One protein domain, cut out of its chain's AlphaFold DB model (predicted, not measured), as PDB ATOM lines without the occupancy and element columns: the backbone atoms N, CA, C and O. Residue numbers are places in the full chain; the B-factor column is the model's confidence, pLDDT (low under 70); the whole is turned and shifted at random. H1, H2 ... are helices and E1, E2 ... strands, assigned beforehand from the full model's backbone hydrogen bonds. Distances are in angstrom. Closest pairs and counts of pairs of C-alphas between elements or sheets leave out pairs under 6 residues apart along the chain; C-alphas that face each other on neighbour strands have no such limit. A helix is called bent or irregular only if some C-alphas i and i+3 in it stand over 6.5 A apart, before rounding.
ATOM      1  N   TRP A 213     156.804 129.600 100.831       75.50
ATOM      2  CA  TRP A 213     156.343 128.267 101.172       75.50
ATOM      3  C   TRP A 213     156.691 127.202 100.121       75.50
ATOM      4  O   TRP A 213     157.148 126.113 100.463       75.50
ATOM      5  N   ASN A 214     156.500 127.483  98.830       76.62
ATOM      6  CA  ASN A 214     156.922 126.583  97.756       76.62
ATOM      7  C   ASN A 214     158.448 126.498  97.641       76.62
ATOM      8  O   ASN A 214     158.962 125.414  97.363       76.62
ATOM      9  N   TYR A 215     159.166 127.601  97.865       77.19
ATOM     10  CA  TYR A 215     160.626 127.602  97.935       77.19
ATOM     11  C   TYR A 215     161.122 126.737  99.103       77.19
ATOM     12  O   TYR A 215     161.891 125.805  98.896       77.19
ATOM     13  N   PHE A 216     160.576 126.936 100.298       81.81
ATOM     14  CA  PHE A 216     160.838 126.147 101.496       81.81
ATOM     15  C   PHE A 216     160.589 124.654 101.252       81.81
ATOM     16  O   PHE A 216     161.475 123.832 101.476       81.81
ATOM     17  N   LYS A 217     159.426 124.286 100.694       82.94
ATOM     18  CA  LYS A 217     159.137 122.891 100.310       82.94
ATOM     19  C   LYS A 217     160.157 122.338  99.323       82.94
ATOM     20  O   LYS A 217     160.513 121.167  99.420       82.94
ATOM     21  N   LYS A 218     160.602 123.154  98.363       82.38
ATOM     22  CA  LYS A 218     161.606 122.758  97.373       82.38
ATOM     23  C   LYS A 218     162.945 122.457  98.049       82.38
ATOM     24  O   LYS A 218     163.507 121.405  97.764       82.38
ATOM     25  N   VAL A 219     163.409 123.319  98.957       81.69
ATOM     26  CA  VAL A 219     164.658 123.111  99.710       81.69
ATOM     27  C   VAL A 219     164.552 121.860 100.587       81.69
ATOM     28  O   VAL A 219     165.407 120.982 100.498       81.69
ATOM     29  N   VAL A 220     163.459 121.694 101.342       82.81
ATOM     30  CA  VAL A 220     163.217 120.478 102.146       82.81
ATOM     31  C   VAL A 220     163.241 119.221 101.270       82.81
ATOM     32  O   VAL A 220     163.908 118.242 101.602       82.81
ATOM     33  N   ALA A 221     162.561 119.248 100.120       82.12
ATOM     34  CA  ALA A 221     162.552 118.127  99.189       82.12
ATOM     35  C   ALA A 221     163.941 117.843  98.596       82.12
ATOM     36  O   ALA A 221     164.285 116.684  98.388       82.12
ATOM     37  N   GLN A 222     164.757 118.862  98.331       81.62
ATOM     38  CA  GLN A 222     166.119 118.676  97.833       81.62
ATOM     39  C   GLN A 222     167.005 117.976  98.867       81.62
ATOM     40  O   GLN A 222     167.707 117.022  98.529       81.62
ATOM     41  N   VAL A 223     166.912 118.384 100.135       80.81
ATOM     42  CA  VAL A 223     167.649 117.733 101.225       80.81
ATOM     43  C   VAL A 223     167.183 116.284 101.381       80.81
ATOM     44  O   VAL A 223     168.010 115.374 101.380       80.81
ATOM     45  N   LEU A 224     165.872 116.037 101.400       77.81
ATOM     46  CA  LEU A 224     165.314 114.682 101.475       77.81
ATOM     47  C   LEU A 224     165.739 113.783 100.305       77.81
ATOM     48  O   LEU A 224     166.086 112.625 100.530       77.81
ATOM     49  N   LYS A 225     165.784 114.312  99.076       80.44
ATOM     50  CA  LYS A 225     166.300 113.582  97.906       80.44
ATOM     51  C   LYS A 225     167.762 113.209  98.081       80.44
ATOM     52  O   LYS A 225     168.126 112.066  97.827       80.44
ATOM     53  N   SER A 226     168.586 114.142  98.560       77.38
ATOM     54  CA  SER A 226     170.004 113.869  98.810       77.38
ATOM     55  C   SER A 226     170.196 112.742  99.836       77.38
ATOM     56  O   SER A 226     171.030 111.864  99.626       77.38
ATOM     57  N   PHE A 227     169.362 112.697 100.882       72.94
ATOM     58  CA  PHE A 227     169.339 111.603 101.854       72.94
ATOM     59  C   PHE A 227     168.863 110.285 101.236       72.94
ATOM     60  O   PHE A 227     169.525 109.264 101.406       72.94
ATOM     61  N   GLY A 228     167.768 110.300 100.470       70.62
ATOM     62  CA  GLY A 228     167.260 109.114  99.778       70.62
ATOM     63  C   GLY A 228     168.295 108.488  98.839       70.62
ATOM     64  O   GLY A 228     168.504 107.279  98.881       70.62
ATOM     65  N   HIS A 229     169.019 109.311  98.072       71.50
ATOM     66  CA  HIS A 229     170.101 108.850  97.198       71.50
ATOM     67  C   HIS A 229     171.296 108.256  97.951       71.50
ATOM     68  O   HIS A 229     172.003 107.422  97.389       71.50
ATOM     69  N   LYS A 230     171.564 108.686  99.190       69.69
ATOM     70  CA  LYS A 230     172.603 108.070 100.027       69.69
ATOM     71  C   LYS A 230     172.156 106.704 100.551       69.69
ATOM     72  O   LYS A 230     172.922 105.757 100.483       69.69
ATOM     73  N   ILE A 231     170.905 106.586 100.995       65.38
ATOM     74  CA  ILE A 231     170.332 105.318 101.476       65.38
ATOM     75  C   ILE A 231     170.312 104.268 100.359       65.38
ATOM     76  O   ILE A 231     170.768 103.148 100.558       65.38
ATOM     77  N   GLN A 232     169.877 104.657  99.158       66.44
ATOM     78  CA  GLN A 232     169.805 103.755  98.005       66.44
ATOM     79  C   GLN A 232     171.173 103.290  97.489       66.44
ATOM     80  O   GLN A 232     171.258 102.283  96.799       66.44
ATOM     81  N   ARG A 233     172.256 104.005  97.819       63.84
ATOM     82  CA  ARG A 233     173.624 103.568  97.505       63.84
ATOM     83  C   ARG A 233     174.161 102.511  98.467       63.84
ATOM     84  O   ARG A 233     175.114 101.828  98.118       63.84
ATOM     85  N   ILE A 234     173.598 102.424  99.667       60.97
ATOM     86  CA  ILE A 234     174.131 101.606 100.763       60.97
ATOM     87  C   ILE A 234     173.334 100.307 100.923       60.97
ATOM     88  O   ILE A 234     173.881  99.309 101.383       60.97
ATOM     89  N   GLN A 235     172.066 100.289 100.507       59.25
ATOM     90  CA  GLN A 235     171.200  99.120 100.623       59.25
ATOM     91  C   GLN A 235     170.239  99.032  99.434       59.25
ATOM     92  O   GLN A 235     169.761 100.061  98.956       59.25
ATOM     93  N   ASP A 236     169.904  97.811  99.003       57.91
ATOM     94  CA  ASP A 236     168.737  97.583  98.148       57.91
ATOM     95  C   ASP A 236     167.472  97.921  98.942       57.91
ATOM     96  O   ASP A 236     167.115  97.276  99.931       57.91
ATOM     97  N   VAL A 237     166.832  99.009  98.534       61.78
ATOM     98  CA  VAL A 237     165.734  99.630  99.265       61.78
ATOM     99  C   VAL A 237     164.422  98.952  98.875       61.78
ATOM    100  O   VAL A 237     164.002  99.021  97.723       61.78
ATOM    101  N   GLY A 238     163.761  98.306  99.837       60.91
ATOM    102  CA  GLY A 238     162.428  97.738  99.641       60.91
ATOM    103  C   GLY A 238     161.351  98.805  99.393       60.91
ATOM    104  O   GLY A 238     161.496  99.980  99.742       60.91
ATOM    105  N   GLU A 239     160.220  98.383  98.820       66.50
ATOM    106  CA  GLU A 239     159.047  99.233  98.548       66.50
ATOM    107  C   GLU A 239     158.527  99.955  99.815       66.50
ATOM    108  O   GLU A 239     157.972 101.054  99.750       66.50
ATOM    109  N   ASP A 240     158.743  99.382 101.002       66.25
ATOM    110  CA  ASP A 240     158.351  99.971 102.284       66.25
ATOM    111  C   ASP A 240     159.146 101.252 102.607       66.25
ATOM    112  O   ASP A 240     158.574 102.249 103.056       66.25
ATOM    113  N   ILE A 241     160.450 101.269 102.326       67.38
ATOM    114  CA  ILE A 241     161.314 102.432 102.526       67.38
ATOM    115  C   ILE A 241     161.014 103.503 101.473       67.38
ATOM    116  O   ILE A 241     160.966 104.687 101.815       67.38
ATOM    117  N   HIS A 242     160.726 103.126 100.224       68.00
ATOM    118  CA  HIS A 242     160.273 104.082  99.208       68.00
ATOM    119  C   HIS A 242     158.962 104.775  99.608       68.00
ATOM    120  O   HIS A 242     158.831 105.996  99.465       68.00
ATOM    121  N   ASN A 243     158.017 104.038 100.195       69.31
ATOM    122  CA  ASN A 243     156.782 104.620 100.720       69.31
ATOM    123  C   ASN A 243     157.028 105.523 101.941       69.31
ATOM    124  O   ASN A 243     156.460 106.618 102.015       69.31
ATOM    125  N   LYS A 244     157.938 105.148 102.851       69.25
ATOM    126  CA  LYS A 244     158.383 106.015 103.963       69.25
ATOM    127  C   LYS A 244     159.027 107.312 103.451       69.25
ATOM    128  O   LYS A 244     158.703 108.388 103.953       69.25
ATOM    129  N   GLN A 245     159.868 107.239 102.414       68.88
ATOM    130  CA  GLN A 245     160.453 108.412 101.751       68.88
ATOM    131  C   GLN A 245     159.369 109.306 101.141       68.88
ATOM    132  O   GLN A 245     159.359 110.512 101.387       68.88
ATOM    133  N   ARG A 246     158.424 108.729 100.387       71.88
ATOM    134  CA  ARG A 246     157.312 109.466  99.764       71.88
ATOM    135  C   ARG A 246     156.462 110.209 100.802       71.88
ATOM    136  O   ARG A 246     156.146 111.384 100.606       71.88
ATOM    137  N   ASN A 247     156.156 109.562 101.924       73.62
ATOM    138  CA  ASN A 247     155.415 110.192 103.015       73.62
ATOM    139  C   ASN A 247     156.205 111.336 103.668       73.62
ATOM    140  O   ASN A 247     155.636 112.400 103.927       73.62
ATOM    141  N   ALA A 248     157.520 111.180 103.845       70.62
ATOM    142  CA  ALA A 248     158.367 112.234 104.398       70.62
ATOM    143  C   ALA A 248     158.351 113.523 103.559       70.62
ATOM    144  O   ALA A 248     158.273 114.611 104.128       70.62
ATOM    145  N   TYR A 249     158.327 113.431 102.222       72.50
ATOM    146  CA  TYR A 249     158.188 114.617 101.358       72.50
ATOM    147  C   TYR A 249     156.896 115.403 101.603       72.50
ATOM    148  O   TYR A 249     156.848 116.606 101.342       72.50
ATOM    149  N   THR A 250     155.848 114.731 102.078       76.50
ATOM    150  CA  THR A 250     154.533 115.337 102.291       76.50
ATOM    151  C   THR A 250     154.424 115.957 103.682       76.50
ATOM    152  O   THR A 250     153.903 117.061 103.825       76.50
ATOM    153  N   VAL A 251     154.940 115.267 104.702       76.62
ATOM    154  CA  VAL A 251     154.735 115.625 106.115       76.62
ATOM    155  C   VAL A 251     155.834 116.544 106.645       76.62
ATOM    156  O   VAL A 251     155.545 117.545 107.305       76.62
ATOM    157  N   LEU A 252     157.096 116.250 106.320       77.75
ATOM    158  CA  LEU A 252     158.247 116.899 106.944       77.75
ATOM    159  C   LEU A 252     158.313 118.423 106.728       77.75
ATOM    160  O   LEU A 252     158.664 119.121 107.678       77.75
ATOM    161  N   PRO A 253     157.925 118.991 105.566       84.31
ATOM    162  CA  PRO A 253     157.867 120.444 105.424       84.31
ATOM    163  C   PRO A 253     156.958 121.111 106.469       84.31
ATOM    164  O   PRO A 253     157.315 122.146 107.028       84.31
ATOM    165  N   GLY A 254     155.798 120.519 106.770       81.50
ATOM    166  CA  GLY A 254     154.881 121.051 107.780       81.50
ATOM    167  C   GLY A 254     155.476 120.997 109.185       81.50
ATOM    168  O   GLY A 254     155.430 121.990 109.906       81.50
ATOM    169  N   VAL A 255     156.096 119.867 109.531       79.62
ATOM    170  CA  VAL A 255     156.752 119.650 110.829       79.62
ATOM    171  C   VAL A 255     157.902 120.632 111.034       79.62
ATOM    172  O   VAL A 255     157.930 121.333 112.036       79.62
ATOM    173  N   ILE A 256     158.813 120.757 110.066       81.75
ATOM    174  CA  ILE A 256     159.961 121.671 110.170       81.75
ATOM    175  C   ILE A 256     159.492 123.122 110.241       81.75
ATOM    176  O   ILE A 256     160.005 123.906 111.037       81.75
ATOM    177  N   SER A 257     158.496 123.490 109.433       83.19
ATOM    178  CA  SER A 257     157.932 124.834 109.486       83.19
ATOM    179  C   SER A 257     157.379 125.140 110.873       83.19
ATOM    180  O   SER A 257     157.775 126.133 111.475       83.19
ATOM    181  N   ARG A 258     156.541 124.253 111.414       83.00
ATOM    182  CA  ARG A 258     155.898 124.424 112.715       83.00
ATOM    183  C   ARG A 258     156.893 124.384 113.872       83.00
ATOM    184  O   ARG A 258     156.964 125.321 114.659       83.00
ATOM    185  N   ASP A 259     157.658 123.308 113.980       75.94
ATOM    186  CA  ASP A 259     158.393 122.978 115.201       75.94
ATOM    187  C   ASP A 259     159.761 123.653 115.273       75.94
ATOM    188  O   ASP A 259     160.289 123.845 116.367       75.94
ATOM    189  N   TYR A 260     160.317 124.052 114.126       79.12
ATOM    190  CA  TYR A 260     161.609 124.724 114.056       79.12
ATOM    191  C   TYR A 260     161.458 126.201 113.685       79.12
ATOM    192  O   TYR A 260     161.816 127.078 114.470       79.12
ATOM    193  N   PHE A 261     160.893 126.494 112.511       79.25
ATOM    194  CA  PHE A 261     160.902 127.858 111.976       79.25
ATOM    195  C   PHE A 261     159.936 128.791 112.696       79.25
ATOM    196  O   PHE A 261     160.370 129.857 113.120       79.25
ATOM    197  N   ILE A 262     158.662 128.420 112.879       80.31
ATOM    198  CA  ILE A 262     157.688 129.291 113.556       80.31
ATOM    199  C   ILE A 262     158.221 129.654 114.937       80.31
ATOM    200  O   ILE A 262     158.394 130.838 115.201       80.31
ATOM    201  N   LYS A 263     158.572 128.656 115.763       78.62
ATOM    202  CA  LYS A 263     159.093 128.861 117.126       78.62
ATOM    203  C   LYS A 263     160.321 129.766 117.171       78.62
ATOM    204  O   LYS A 263     160.389 130.658 118.012       78.62
ATOM    205  N   ARG A 264     161.275 129.563 116.260       75.94
ATOM    206  CA  ARG A 264     162.506 130.359 116.212       75.94
ATOM    207  C   ARG A 264     162.282 131.777 115.691       75.94
ATOM    208  O   ARG A 264     162.956 132.692 116.147       75.94
ATOM    209  N   MET A 265     161.359 131.962 114.752       72.44
ATOM    210  CA  MET A 265     161.069 133.267 114.163       72.44
ATOM    211  C   MET A 265     160.131 134.113 115.034       72.44
ATOM    212  O   MET A 265     160.135 135.329 114.873       72.44
ATOM    213  N   MET A 266     159.360 133.521 115.966       71.31
ATOM    214  CA  MET A 266     158.394 134.258 116.812       71.31
ATOM    215  C   MET A 266     158.962 135.531 117.449       71.31
ATOM    216  O   MET A 266     158.283 136.554 117.381       71.31
ATOM    217  N   PRO A 267     160.179 135.526 118.033       71.19
ATOM    218  CA  PRO A 267     160.751 136.724 118.647       71.19
ATOM    219  C   PRO A 267     161.006 137.863 117.655       71.19
ATOM    220  O   PRO A 267     161.065 139.018 118.063       71.19
ATOM    221  N   SER A 268     161.153 137.549 116.367       68.50
ATOM    222  CA  SER A 268     161.472 138.524 115.325       68.50
ATOM    223  C   SER A 268     160.240 139.195 114.714       68.50
ATOM    224  O   SER A 268     160.374 140.274 114.141       68.50
ATOM    225  N   PHE A 269     159.051 138.587 114.816       66.12
ATOM    226  CA  PHE A 269     157.812 139.126 114.223       66.12
ATOM    227  C   PHE A 269     156.659 139.340 115.204       66.12
ATOM    228  O   PHE A 269     155.626 139.897 114.831       66.12
ATOM    229  N   LEU A 270     156.817 138.926 116.460       66.69
ATOM    230  CA  LEU A 270     155.882 139.223 117.541       66.69
ATOM    231  C   LEU A 270     156.562 140.095 118.590       66.69
ATOM    232  O   LEU A 270     157.779 140.086 118.749       66.69
ATOM    233  N   LYS A 271     155.751 140.826 119.360       71.75
ATOM    234  CA  LYS A 271     156.248 141.534 120.544       71.75
ATOM    235  C   LYS A 271     156.913 140.525 121.499       71.75
ATOM    236  O   LYS A 271     156.329 139.455 121.693       71.75
ATOM    237  N   PRO A 272     158.053 140.852 122.136       71.50
ATOM    238  CA  PRO A 272     158.790 139.920 122.999       71.50
ATOM    239  C   PRO A 272     157.927 139.248 124.079       71.50
ATOM    240  O   PRO A 272     158.044 138.050 124.317       71.50
ATOM    241  N   GLU A 273     156.993 139.994 124.671       67.12
ATOM    242  CA  GLU A 273     156.027 139.514 125.672       67.12
ATOM    243  C   GLU A 273     155.145 138.366 125.140       67.12
ATOM    244  O   GLU A 273     154.905 137.361 125.812       67.12
ATOM    245  N   ILE A 274     154.702 138.490 123.888       67.81
ATOM    246  CA  ILE A 274     153.845 137.518 123.206       67.81
ATOM    247  C   ILE A 274     154.690 136.342 122.705       67.81
ATOM    248  O   ILE A 274     154.317 135.187 122.896       67.81
ATOM    249  N   ALA A 275     155.855 136.622 122.116       67.88
ATOM    250  CA  ALA A 275     156.778 135.602 121.625       67.88
ATOM    251  C   ALA A 275     157.208 134.632 122.737       67.88
ATOM    252  O   ALA A 275     157.168 133.419 122.538       67.88
ATOM    253  N   ASN A 276     157.535 135.149 123.926       69.75
ATOM    254  CA  ASN A 276     157.930 134.336 125.080       69.75
ATOM    255  C   ASN A 276     156.803 133.417 125.569       69.75
ATOM    256  O   ASN A 276     157.065 132.285 125.974       69.75
ATOM    257  N   THR A 277     155.554 133.880 125.483       67.50
ATOM    258  CA  THR A 277     154.375 133.086 125.858       67.50
ATOM    259  C   THR A 277     154.199 131.884 124.927       67.50
ATOM    260  O   THR A 277     153.889 130.788 125.381       67.50
ATOM    261  N   TYR A 278     154.443 132.063 123.627       65.50
ATOM    262  CA  TYR A 278     154.262 131.007 122.629       65.50
ATOM    263  C   TYR A 278     155.508 130.154 122.359       65.50
ATOM    264  O   TYR A 278     155.375 129.051 121.833       65.50
ATOM    265  N   ALA A 279     156.703 130.600 122.756       66.31
ATOM    266  CA  ALA A 279     157.937 129.819 122.626       66.31
ATOM    267  C   ALA A 279     157.854 128.460 123.352       66.31
ATOM    268  O   ALA A 279     158.442 127.475 122.901       66.31
ATOM    269  N   GLN A 280     157.083 128.402 124.443       69.44
ATOM    270  CA  GLN A 280     156.859 127.198 125.251       69.44
ATOM    271  C   GLN A 280     155.624 126.388 124.823       69.44
ATOM    272  O   GLN A 280     155.403 125.292 125.333       69.44
ATOM    273  N   VAL A 281     154.817 126.893 123.885       73.81
ATOM    274  CA  VAL A 281     153.586 126.221 123.451       73.81
ATOM    275  C   VAL A 281     153.919 125.075 122.494       73.81
ATOM    276  O   VAL A 281     154.718 125.207 121.556       73.81
ATOM    277  N   ASP A 282     153.293 123.920 122.714       79.94
ATOM    278  CA  ASP A 282     153.270 122.855 121.720       79.94
ATOM    279  C   ASP A 282     152.313 123.263 120.591       79.94
ATOM    280  O   ASP A 282     151.091 123.212 120.720       79.94
ATOM    281  N   LEU A 283     152.877 123.720 119.471       78.44
ATOM    282  CA  LEU A 283     152.099 124.189 118.326       78.44
ATOM    283  C   LEU A 283     151.260 123.070 117.690       78.44
ATOM    284  O   LEU A 283     150.256 123.372 117.049       78.44
ATOM    285  N   ALA A 284     151.636 121.798 117.864       77.38
ATOM    286  CA  ALA A 284     150.832 120.673 117.395       77.38
ATOM    287  C   ALA A 284     149.599 120.451 118.283       77.38
ATOM    288  O   ALA A 284     148.541 120.065 117.789       77.38
ATOM    289  N   GLU A 285     149.722 120.697 119.587       82.00
ATOM    290  CA  GLU A 285     148.593 120.673 120.520       82.00
ATOM    291  C   GLU A 285     147.699 121.907 120.349       82.00
ATOM    292  O   GLU A 285     146.472 121.799 120.405       82.00
ATOM    293  N   LEU A 286     148.291 123.068 120.056       79.12
ATOM    294  CA  LEU A 286     147.547 124.292 119.763       79.12
ATOM    295  C   LEU A 286     146.694 124.154 118.496       79.12
ATOM    296  O   LEU A 286     145.542 124.564 118.507       79.12
ATOM    297  N   ASP A 287     147.214 123.533 117.435       81.38
ATOM    298  CA  ASP A 287     146.443 123.262 116.209       81.38
ATOM    299  C   ASP A 287     145.211 122.378 116.483       81.38
ATOM    300  O   ASP A 287     144.169 122.545 115.857       81.38
ATOM    301  N   LYS A 288     145.293 121.473 117.468       83.81
ATOM    302  CA  LYS A 288     144.166 120.612 117.873       83.81
ATOM    303  C   LYS A 288     143.172 121.318 118.793       83.81
ATOM    304  O   LYS A 288     141.969 121.122 118.648       83.81
ATOM    305  N   SER A 289     143.672 122.079 119.763       85.12
ATOM    306  CA  SER A 289     142.863 122.693 120.825       85.12
ATOM    307  C   SER A 289     142.258 124.039 120.422       85.12
ATOM    308  O   SER A 289     141.114 124.322 120.766       85.12
ATOM    309  N   ASP A 290     142.995 124.855 119.665       80.56
ATOM    310  CA  ASP A 290     142.553 126.152 119.149       80.56
ATOM    311  C   ASP A 290     143.135 126.413 117.738       80.56
ATOM    312  O   ASP A 290     144.079 127.200 117.559       80.56
ATOM    313  N   PRO A 291     142.552 125.777 116.699       81.88
ATOM    314  CA  PRO A 291     143.028 125.891 115.319       81.88
ATOM    315  C   PRO A 291     143.034 127.335 114.798       81.88
ATOM    316  O   PRO A 291     143.831 127.692 113.930       81.88
ATOM    317  N   SER A 292     142.140 128.187 115.317       77.75
ATOM    318  CA  SER A 292     142.048 129.595 114.921       77.75
ATOM    319  C   SER A 292     143.284 130.370 115.371       77.75
ATOM    320  O   SER A 292     143.904 131.065 114.562       77.75
ATOM    321  N   LYS A 293     143.696 130.204 116.635       76.12
ATOM    322  CA  LYS A 293     144.928 130.822 117.147       76.12
ATOM    323  C   LYS A 293     146.169 130.277 116.454       76.12
ATOM    324  O   LYS A 293     147.028 131.065 116.061       76.12
ATOM    325  N   TYR A 294     146.247 128.961 116.244       81.19
ATOM    326  CA  TYR A 294     147.353 128.377 115.486       81.19
ATOM    327  C   TYR A 294     147.448 128.975 114.078       81.19
ATOM    328  O   TYR A 294     148.527 129.389 113.651       81.19
ATOM    329  N   LYS A 295     146.316 129.094 113.375       80.88
ATOM    330  CA  LYS A 295     146.267 129.704 112.045       80.88
ATOM    331  C   LYS A 295     146.794 131.139 112.053       80.88
ATOM    332  O   LYS A 295     147.600 131.470 111.194       80.88
ATOM    333  N   GLN A 296     146.402 131.963 113.026       77.62
ATOM    334  CA  GLN A 296     146.894 133.343 113.138       77.62
ATOM    335  C   GLN A 296     148.417 133.402 113.309       77.62
ATOM    336  O   GLN A 296     149.084 134.170 112.618       77.62
ATOM    337  N   ILE A 297     148.975 132.560 114.185       76.81
ATOM    338  CA  ILE A 297     150.426 132.479 114.409       76.81
ATOM    339  C   ILE A 297     151.140 132.009 113.141       76.81
ATOM    340  O   ILE A 297     152.154 132.582 112.752       76.81
ATOM    341  N   ASN A 298     150.605 130.985 112.478       81.00
ATOM    342  CA  ASN A 298     151.166 130.434 111.249       81.00
ATOM    343  C   ASN A 298     151.123 131.444 110.094       81.00
ATOM    344  O   ASN A 298     152.092 131.571 109.352       81.00
ATOM    345  N   ASP A 299     150.027 132.183 109.943       79.06
ATOM    346  CA  ASP A 299     149.886 133.204 108.904       79.06
ATOM    347  C   ASP A 299     150.814 134.401 109.176       79.06
ATOM    348  O   ASP A 299     151.461 134.884 108.248       79.06
ATOM    349  N   ALA A 300     150.976 134.817 110.439       74.44
ATOM    350  CA  ALA A 300     151.955 135.837 110.827       74.44
ATOM    351  C   ALA A 300     153.402 135.379 110.575       74.44
ATOM    352  O   ALA A 300     154.204 136.128 110.019       74.44
ATOM    353  N   ALA A 301     153.723 134.129 110.920       77.06
ATOM    354  CA  ALA A 301     155.039 133.550 110.677       77.06
ATOM    355  C   ALA A 301     155.347 133.433 109.183       77.06
ATOM    356  O   ALA A 301     156.466 133.717 108.773       77.06
ATOM    357  N   LYS A 302     154.361 133.048 108.363       76.12
ATOM    358  CA  LYS A 302     154.490 133.037 106.901       76.12
ATOM    359  C   LYS A 302     154.678 134.438 106.349       76.12
ATOM    360  O   LYS A 302     155.561 134.618 105.534       76.12
ATOM    361  N   ALA A 303     153.908 135.424 106.804       75.00
ATOM    362  CA  ALA A 303     154.064 136.803 106.346       75.00
ATOM    363  C   ALA A 303     155.459 137.357 106.680       75.00
ATOM    364  O   ALA A 303     156.088 137.995 105.839       75.00
ATOM    365  N   TYR A 304     155.969 137.070 107.881       75.88
ATOM    366  CA  TYR A 304     157.335 137.429 108.248       75.88
ATOM    367  C   TYR A 304     158.370 136.672 107.422       75.88
ATOM    368  O   TYR A 304     159.268 137.291 106.866       75.88
ATOM    369  N   PHE A 305     158.230 135.351 107.299       75.62
ATOM    370  CA  PHE A 305     159.113 134.539 106.470       75.62
ATOM    371  C   PHE A 305     159.138 135.072 105.042       75.62
ATOM    372  O   PHE A 305     160.217 135.269 104.508       75.62
ATOM    373  N   ASP A 306     157.978 135.398 104.473       74.94
ATOM    374  CA  ASP A 306     157.848 135.981 103.145       74.94
ATOM    375  C   ASP A 306     158.523 137.351 103.038       74.94
ATOM    376  O   ASP A 306     159.131 137.639 102.011       74.94
ATOM    377  N   SER A 307     158.497 138.162 104.100       74.81
ATOM    378  CA  SER A 307     159.200 139.453 104.142       74.81
ATOM    379  C   SER A 307     160.726 139.335 104.110       74.81
ATOM    380  O   SER A 307     161.398 140.314 103.800       74.81
ATOM    381  N   LEU A 308     161.279 138.151 104.405       74.38
ATOM    382  CA  LEU A 308     162.715 137.899 104.284       74.38
ATOM    383  C   LEU A 308     163.146 137.694 102.823       74.38
ATOM    384  O   LEU A 308     164.334 137.751 102.528       74.38
ATOM    385  N   PHE A 309     162.208 137.418 101.916       75.69
ATOM    386  CA  PHE A 309     162.499 137.163 100.510       75.69
ATOM    387  C   PHE A 309     162.361 138.443  99.694       75.69
ATOM    388  O   PHE A 309     161.425 139.222  99.869       75.69
ATOM    389  N   GLU A 310     163.267 138.622  98.741       71.50
ATOM    390  CA  GLU A 310     163.191 139.734  97.804       71.50
ATOM    391  C   GLU A 310     162.501 139.286  96.521       71.50
ATOM    392  O   GLU A 310     162.797 138.221  95.967       71.50
ATOM    393  N   TYR A 311     161.596 140.121  96.017       65.12
ATOM    394  CA  TYR A 311     160.847 139.853  94.795       65.12
ATOM    395  C   TYR A 311     160.967 140.989  93.799       65.12
ATOM    396  O   TYR A 311     160.999 142.161  94.161       65.12
ATOM    397  N   GLU A 312     160.927 140.632  92.521       59.72
ATOM    398  CA  GLU A 312     160.666 141.587  91.459       59.72
ATOM    399  C   GLU A 312     159.214 142.080  91.571       59.72
ATOM    400  O   GLU A 312     158.339 141.337  92.033       59.72
ATOM    401  N   PRO A 313     158.893 143.265  91.022       52.91
ATOM    402  CA  PRO A 313     157.508 143.715  90.859       52.91
ATOM    403  C   PRO A 313     156.615 142.709  90.106       52.91
ATOM    404  O   PRO A 313     155.394 142.728  90.240       52.91
ATOM    405  N   SER A 314     157.225 141.810  89.324       52.34
ATOM    406  CA  SER A 314     156.576 140.701  88.615       52.34
ATOM    407  C   SER A 314     156.110 139.552  89.534       52.34
ATOM    408  O   SER A 314     155.380 138.666  89.082       52.34
ATOM    409  N   GLY A 315     156.520 139.541  90.809       52.81
ATOM    410  CA  GLY A 315     156.300 138.449  91.765       52.81
ATOM    411  C   GLY A 315     157.314 137.303  91.651       52.81
ATOM    412  O   GLY A 315     157.139 136.256  92.284       52.81
ATOM    413  N   ARG A 316     158.360 137.467  90.833       59.25
ATOM    414  CA  ARG A 316     159.485 136.533  90.731       59.25
ATOM    415  C   ARG A 316     160.413 136.698  91.929       59.25
ATOM    416  O   ARG A 316     160.746 137.817  92.290       59.25
ATOM    417  N   LEU A 317     160.850 135.584  92.516       61.97
ATOM    418  CA  LEU A 317     161.844 135.602  93.587       61.97
ATOM    419  C   LEU A 317     163.210 136.051  93.037       61.97
ATOM    420  O   LEU A 317     163.729 135.400  92.129       61.97
ATOM    421  N   ILE A 318     163.752 137.142  93.580       64.12
ATOM    422  CA  ILE A 318     165.079 137.692  93.260       64.12
ATOM    423  C   ILE A 318     166.129 136.969  94.088       64.12
ATOM    424  O   ILE A 318     167.050 136.365  93.543       64.12
ATOM    425  N   SER A 319     165.967 137.020  95.407       66.31
ATOM    426  CA  SER A 319     166.925 136.472  96.350       66.31
ATOM    427  C   SER A 319     166.186 135.858  97.536       66.31
ATOM    428  O   SER A 319     165.157 136.354  98.003       66.31
ATOM    429  N   ALA A 320     166.691 134.714  97.983       67.00
ATOM    430  CA  ALA A 320     166.365 134.169  99.288       67.00
ATOM    431  C   ALA A 320     167.481 134.570 100.261       67.00
ATOM    432  O   ALA A 320     168.632 134.686  99.826       67.00
ATOM    433  N   PRO A 321     167.193 134.724 101.563       70.62
ATOM    434  CA  PRO A 321     168.240 134.983 102.540       70.62
ATOM    435  C   PRO A 321     169.307 133.893 102.479       70.62
ATOM    436  O   PRO A 321     168.998 132.704 102.571       70.62
ATOM    437  N   THR A 322     170.573 134.284 102.369       67.06
ATOM    438  CA  THR A 322     171.703 133.361 102.173       67.06
ATOM    439  C   THR A 322     171.831 132.328 103.301       67.06
ATOM    440  O   THR A 322     172.327 131.222 103.101       67.06
ATOM    441  N   SER A 323     171.346 132.660 104.498       75.12
ATOM    442  CA  SER A 323     171.326 131.770 105.660       75.12
ATOM    443  C   SER A 323     170.170 130.764 105.658       75.12
ATOM    444  O   SER A 323     170.269 129.740 106.337       75.12
ATOM    445  N   ILE A 324     169.092 131.004 104.901       77.62
ATOM    446  CA  ILE A 324     167.838 130.253 105.059       77.62
ATOM    447  C   ILE A 324     167.933 128.838 104.505       77.62
ATOM    448  O   ILE A 324     167.427 127.908 105.123       77.62
ATOM    449  N   GLU A 325     168.628 128.630 103.384       78.62
ATOM    450  CA  GLU A 325     168.834 127.283 102.839       78.62
ATOM    451  C   GLU A 325     169.684 126.424 103.777       78.62
ATOM    452  O   GLU A 325     169.362 125.258 104.020       78.62
ATOM    453  N   THR A 326     170.740 127.014 104.344       81.88
ATOM    454  CA  THR A 326     171.618 126.364 105.326       81.88
ATOM    455  C   THR A 326     170.829 125.966 106.568       81.88
ATOM    456  O   THR A 326     170.935 124.837 107.052       81.88
ATOM    457  N   GLU A 327     169.978 126.866 107.051       82.06
ATOM    458  CA  GLU A 327     169.149 126.633 108.223       82.06
ATOM    459  C   GLU A 327     168.066 125.573 107.976       82.06
ATOM    460  O   GLU A 327     167.921 124.652 108.782       82.06
ATOM    461  N   ILE A 328     167.364 125.629 106.835       82.88
ATOM    462  CA  ILE A 328     166.399 124.593 106.430       82.88
ATOM    463  C   ILE A 328     167.112 123.244 106.350       82.88
ATOM    464  O   ILE A 328     166.619 122.250 106.879       82.88
ATOM    465  N   THR A 329     168.293 123.206 105.733       82.75
ATOM    466  CA  THR A 329     169.089 121.983 105.602       82.75
ATOM    467  C   THR A 329     169.443 121.397 106.960       82.75
ATOM    468  O   THR A 329     169.260 120.197 107.172       82.75
ATOM    469  N   GLN A 330     169.904 122.222 107.900       83.75
ATOM    470  CA  GLN A 330     170.239 121.754 109.239       83.75
ATOM    471  C   GLN A 330     169.000 121.276 110.005       83.75
ATOM    472  O   GLN A 330     169.054 120.240 110.666       83.75
ATOM    473  N   ALA A 331     167.871 121.975 109.882       82.88
ATOM    474  CA  ALA A 331     166.618 121.580 110.516       82.88
ATOM    475  C   ALA A 331     166.102 120.232 109.981       82.88
ATOM    476  O   ALA A 331     165.711 119.373 110.770       82.88
ATOM    477  N   VAL A 332     166.168 120.011 108.661       80.25
ATOM    478  CA  VAL A 332     165.826 118.722 108.034       80.25
ATOM    479  C   VAL A 332     166.744 117.613 108.545       80.25
ATOM    480  O   VAL A 332     166.251 116.562 108.948       80.25
ATOM    481  N   LYS A 333     168.065 117.841 108.567       79.06
ATOM    482  CA  LYS A 333     169.045 116.869 109.081       79.06
ATOM    483  C   LYS A 333     168.748 116.490 110.527       79.06
ATOM    484  O   LYS A 333     168.640 115.310 110.834       79.06
ATOM    485  N   ASN A 334     168.553 117.480 111.394       78.19
ATOM    486  CA  ASN A 334     168.241 117.252 112.802       78.19
ATOM    487  C   ASN A 334     166.921 116.487 112.971       78.19
ATOM    488  O   ASN A 334     166.845 115.582 113.798       78.19
ATOM    489  N   ALA A 335     165.894 116.810 112.177       76.12
ATOM    490  CA  ALA A 335     164.617 116.103 112.210       76.12
ATOM    491  C   ALA A 335     164.783 114.623 111.828       76.12
ATOM    492  O   ALA A 335     164.313 113.761 112.566       76.12
ATOM    493  N   ILE A 336     165.522 114.330 110.750       71.75
ATOM    494  CA  ILE A 336     165.838 112.957 110.319       71.75
ATOM    495  C   ILE A 336     166.625 112.210 111.406       71.75
ATOM    496  O   ILE A 336     166.237 111.113 111.787       71.75
ATOM    497  N   LEU A 337     167.700 112.809 111.931       69.00
ATOM    498  CA  LEU A 337     168.576 112.180 112.928       69.00
ATOM    499  C   LEU A 337     167.882 111.948 114.273       69.00
ATOM    500  O   LEU A 337     168.178 110.983 114.970       69.00
ATOM    501  N   SER A 338     166.968 112.838 114.658       65.75
ATOM    502  CA  SER A 338     166.268 112.736 115.938       65.75
ATOM    503  C   SER A 338     165.179 111.663 115.964       65.75
ATOM    504  O   SER A 338     164.707 111.341 117.055       65.75
ATOM    505  N   GLY A 339     164.728 111.176 114.799       57.75
ATOM    506  CA  GLY A 339     163.591 110.255 114.671       57.75
ATOM    507  C   GLY A 339     162.279 110.779 115.275       57.75
ATOM    508  O   GLY A 339     161.343 110.012 115.485       57.75
ATOM    509  N   ARG A 340     162.203 112.073 115.629       50.69
ATOM    510  CA  ARG A 340     161.075 112.653 116.362       50.69
ATOM    511  C   ARG A 340     160.064 113.290 115.415       50.69
ATOM    512  O   ARG A 340     160.203 114.447 115.036       50.69
ATOM    513  N   ASP A 341     158.959 112.590 115.203       50.94
ATOM    514  CA  ASP A 341     157.629 113.199 115.275       50.94
ATOM    515  C   ASP A 341     156.847 112.423 116.351       50.94
ATOM    516  O   ASP A 341     156.699 111.206 116.279       50.94
ATOM    517  N   LYS A 342     156.388 113.122 117.400       43.50
ATOM    518  CA  LYS A 342     155.671 112.524 118.545       43.50
ATOM    519  C   LYS A 342     154.358 111.830 118.145       43.50
ATOM    520  O   LYS A 342     153.758 111.175 118.993       43.50
ATOM    521  N   GLN A 343     153.871 112.007 116.917       46.69
ATOM    522  CA  GLN A 343     152.591 111.444 116.464       46.69
ATOM    523  C   GLN A 343     152.712 110.526 115.255       46.69
ATOM    524  O   GLN A 343     151.798 109.749 114.997       46.69
ATOM    525  N   ASN A 344     153.831 110.565 114.545       46.81
ATOM    526  CA  ASN A 344     154.057 109.700 113.408       46.81
ATOM    527  C   ASN A 344     155.508 109.238 113.445       46.81
ATOM    528  O   ASN A 344     156.408 110.063 113.372       46.81
ATOM    529  N   ASN A 345     155.734 107.930 113.530       48.53
ATOM    530  CA  ASN A 345     157.053 107.302 113.424       48.53
ATOM    531  C   ASN A 345     157.647 107.521 112.017       48.53
ATOM    532  O   ASN A 345     157.739 106.595 111.209       48.53
ATOM    533  N   PHE A 346     157.967 108.765 111.673       53.81
ATOM    534  CA  PHE A 346     158.519 109.136 110.391       53.81
ATOM    535  C   PHE A 346     160.026 109.220 110.501       53.81
ATOM    536  O   PHE A 346     160.564 109.978 111.300       53.81
ATOM    537  N   LEU A 347     160.636 108.521 109.548       50.12
ATOM    538  CA  LEU A 347     162.026 108.585 109.130       50.12
ATOM    539  C   LEU A 347     162.967 107.699 109.933       50.12
ATOM    540  O   LEU A 347     163.092 107.817 111.143       50.12
ATOM    541  N   PHE A 348     163.588 106.808 109.151       53.84
ATOM    542  CA  PHE A 348     164.875 106.157 109.350       53.84
ATOM    543  C   PHE A 348     165.294 106.084 110.805       53.84
ATOM    544  O   PHE A 348     165.816 107.049 111.352       53.84
ATOM    545  N   ASN A 349     165.101 104.919 111.411       47.00
ATOM    546  CA  ASN A 349     165.774 104.613 112.653       47.00
ATOM    547  C   ASN A 349     167.280 104.677 112.343       47.00
ATOM    548  O   ASN A 349     167.837 103.746 111.776       47.00
ATOM    549  N   VAL A 350     167.934 105.817 112.575       45.28
ATOM    550  CA  VAL A 350     169.347 106.015 112.200       45.28
ATOM    551  C   VAL A 350     170.244 105.069 113.004       45.28
ATOM    552  O   VAL A 350     171.336 104.736 112.563       45.28
ATOM    553  N   SER A 351     169.744 104.517 114.115       46.97
ATOM    554  CA  SER A 351     170.357 103.381 114.809       46.97
ATOM    555  C   SER A 351     170.444 102.096 113.971       46.97
ATOM    556  O   SER A 351     171.209 101.209 114.328       46.97
ATOM    557  N   GLU A 352     169.702 101.983 112.865       46.28
ATOM    558  CA  GLU A 352     169.828 100.911 111.862       46.28
ATOM    559  C   GLU A 352     170.792 101.289 110.719       46.28
ATOM    560  O   GLU A 352     171.189 100.427 109.939       46.28
ATOM    561  N   ILE A 353     171.214 102.558 110.623       50.16
ATOM    562  CA  ILE A 353     172.166 103.058 109.622       50.16
ATOM    563  C   ILE A 353     173.518 103.295 110.317       50.16
ATOM    564  O   ILE A 353     173.911 104.418 110.620       50.16
ATOM    565  N   THR A 354     174.248 102.214 110.586       44.56
ATOM    566  CA  THR A 354     175.590 102.215 111.199       44.56
ATOM    567  C   THR A 354     176.689 102.659 110.222       44.56
ATOM    568  O   THR A 354     177.631 101.907 109.973       44.56
ATOM    569  N   TYR A 355     176.594 103.858 109.639       48.50
ATOM    570  CA  TYR A 355     177.626 104.367 108.726       48.50
ATOM    571  C   TYR A 355     178.126 105.767 109.114       48.50
ATOM    572  O   TYR A 355     177.309 106.671 109.304       48.50
ATOM    573  N   PRO A 356     179.460 105.987 109.166       47.03
ATOM    574  CA  PRO A 356     180.069 107.274 109.523       47.03
ATOM    575  C   PRO A 356     179.647 108.450 108.631       47.03
ATOM    576  O   PRO A 356     179.779 109.596 109.025       47.03
ATOM    577  N   GLU A 357     179.133 108.180 107.430       47.47
ATOM    578  CA  GLU A 357     178.782 109.184 106.415       47.47
ATOM    579  C   GLU A 357     177.477 109.962 106.705       47.47
ATOM    580  O   GLU A 357     177.086 110.852 105.931       47.47
ATOM    581  N   PHE A 358     176.784 109.600 107.791       44.38
ATOM    582  CA  PHE A 358     175.540 110.215 108.268       44.38
ATOM    583  C   PHE A 358     175.648 110.865 109.659       44.38
ATOM    584  O   PHE A 358     174.677 111.497 110.078       44.38
ATOM    585  N   ILE A 359     176.791 110.719 110.343       46.31
ATOM    586  CA  ILE A 359     177.162 111.438 111.579       46.31
ATOM    587  C   ILE A 359     177.881 112.725 111.169       46.31
ATOM    588  O   ILE A 359     177.587 113.778 111.775       46.31
TER     589      ILE A 359
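AT A GLANCE: This is residues 213 to 359 of the 359 residues of an uncharacterized protein of Streblomastix strix (UniProt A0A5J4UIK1). The long helix H2 makes the core: H1 forms a helical hairpin with its first part, and H6 crosses both H1 and H2. Past the middle of H2, H5 crosses it nearly at a right angle, H4 folds back on H5, and H3 folds back on the last part of H2. The printed part has 147 residues, with named elements in the order H1, H2, H3, H4, H5, E1, H6; the class is mostly helix. It is compact, with a radius of gyration of the C-alphas of 16.9 A and spans of 49 by 39 by 25 A.

IN THESE COORDINATES: H1, residues 213 to 234, runs 32.1 A from C-alpha 213 at (156.343, 128.267, 101.172). H2, residues 239 to 269, runs 42.9 A; it has a kink of 50 degrees near residue 263 and is irregular, with C-alphas 264 and 267 7.0 A apart. H3 is residues 272 to 279 and H4 residues 283 to 289. H5, residues 291 to 307, runs 23.9 A. E1, residues 317 to 319, pairs with no named strand. H6, residues 322 to 338, runs 25.4 A to C-alpha 338 at (166.268, 112.736, 115.938); it is only just irregular, with C-alphas 322 and 325 6.8 A apart.

HOW THE PARTS SIT: H2 is the hub, touching the five other helices. Its residues 245 to 253 touch H1, closest at C-alphas 217 and 253, 5.8 A, with a steep tilt of 42 degrees, opposite ways. H6 touches H2 at a steep tilt of 55 degrees, closest at C-alphas 256 and 331, 6.7 A. H6 also touches H1 at a steep tilt of 49 degrees, the same way, closest at C-alphas 223 and 329, 6.3 A. H5 is about perpendicular to H2 at 80 degrees; their closest C-alphas, 262 and 301, are 5.8 A apart. H3 and H2 form a hairpin, closest at C-alphas 267 and 275, 5.1 A. H4 and H5 form another, closest at C-alphas 287 and 294, 5.2 A. H4 only just touches H2, with 3 pairs of C-alphas within 8 A, closest at C-alphas 258 and 283, 6.8 A. Residues 310 to 311 pair antiparallel with E1. Each O i to N i+4 pair is within hydrogen-bond range in H1 and H5; the counts are 20 of 27 in H2, 3 of 4 in H3, 2 of 3 in H4 and 12 of 13 in H6.

THE WHOLE: The two farthest C-alphas, of Asp 236 and Glu 273, are 51.7 A apart. The printed part has no cut and no long link. Residues 339 to 359, ending at the chain's last residue, hold no named element. The mean pLDDT of the printed part is 70.1; 61 residues are under 70, among them 230 to 245, 311 to 320 and 337 to 359.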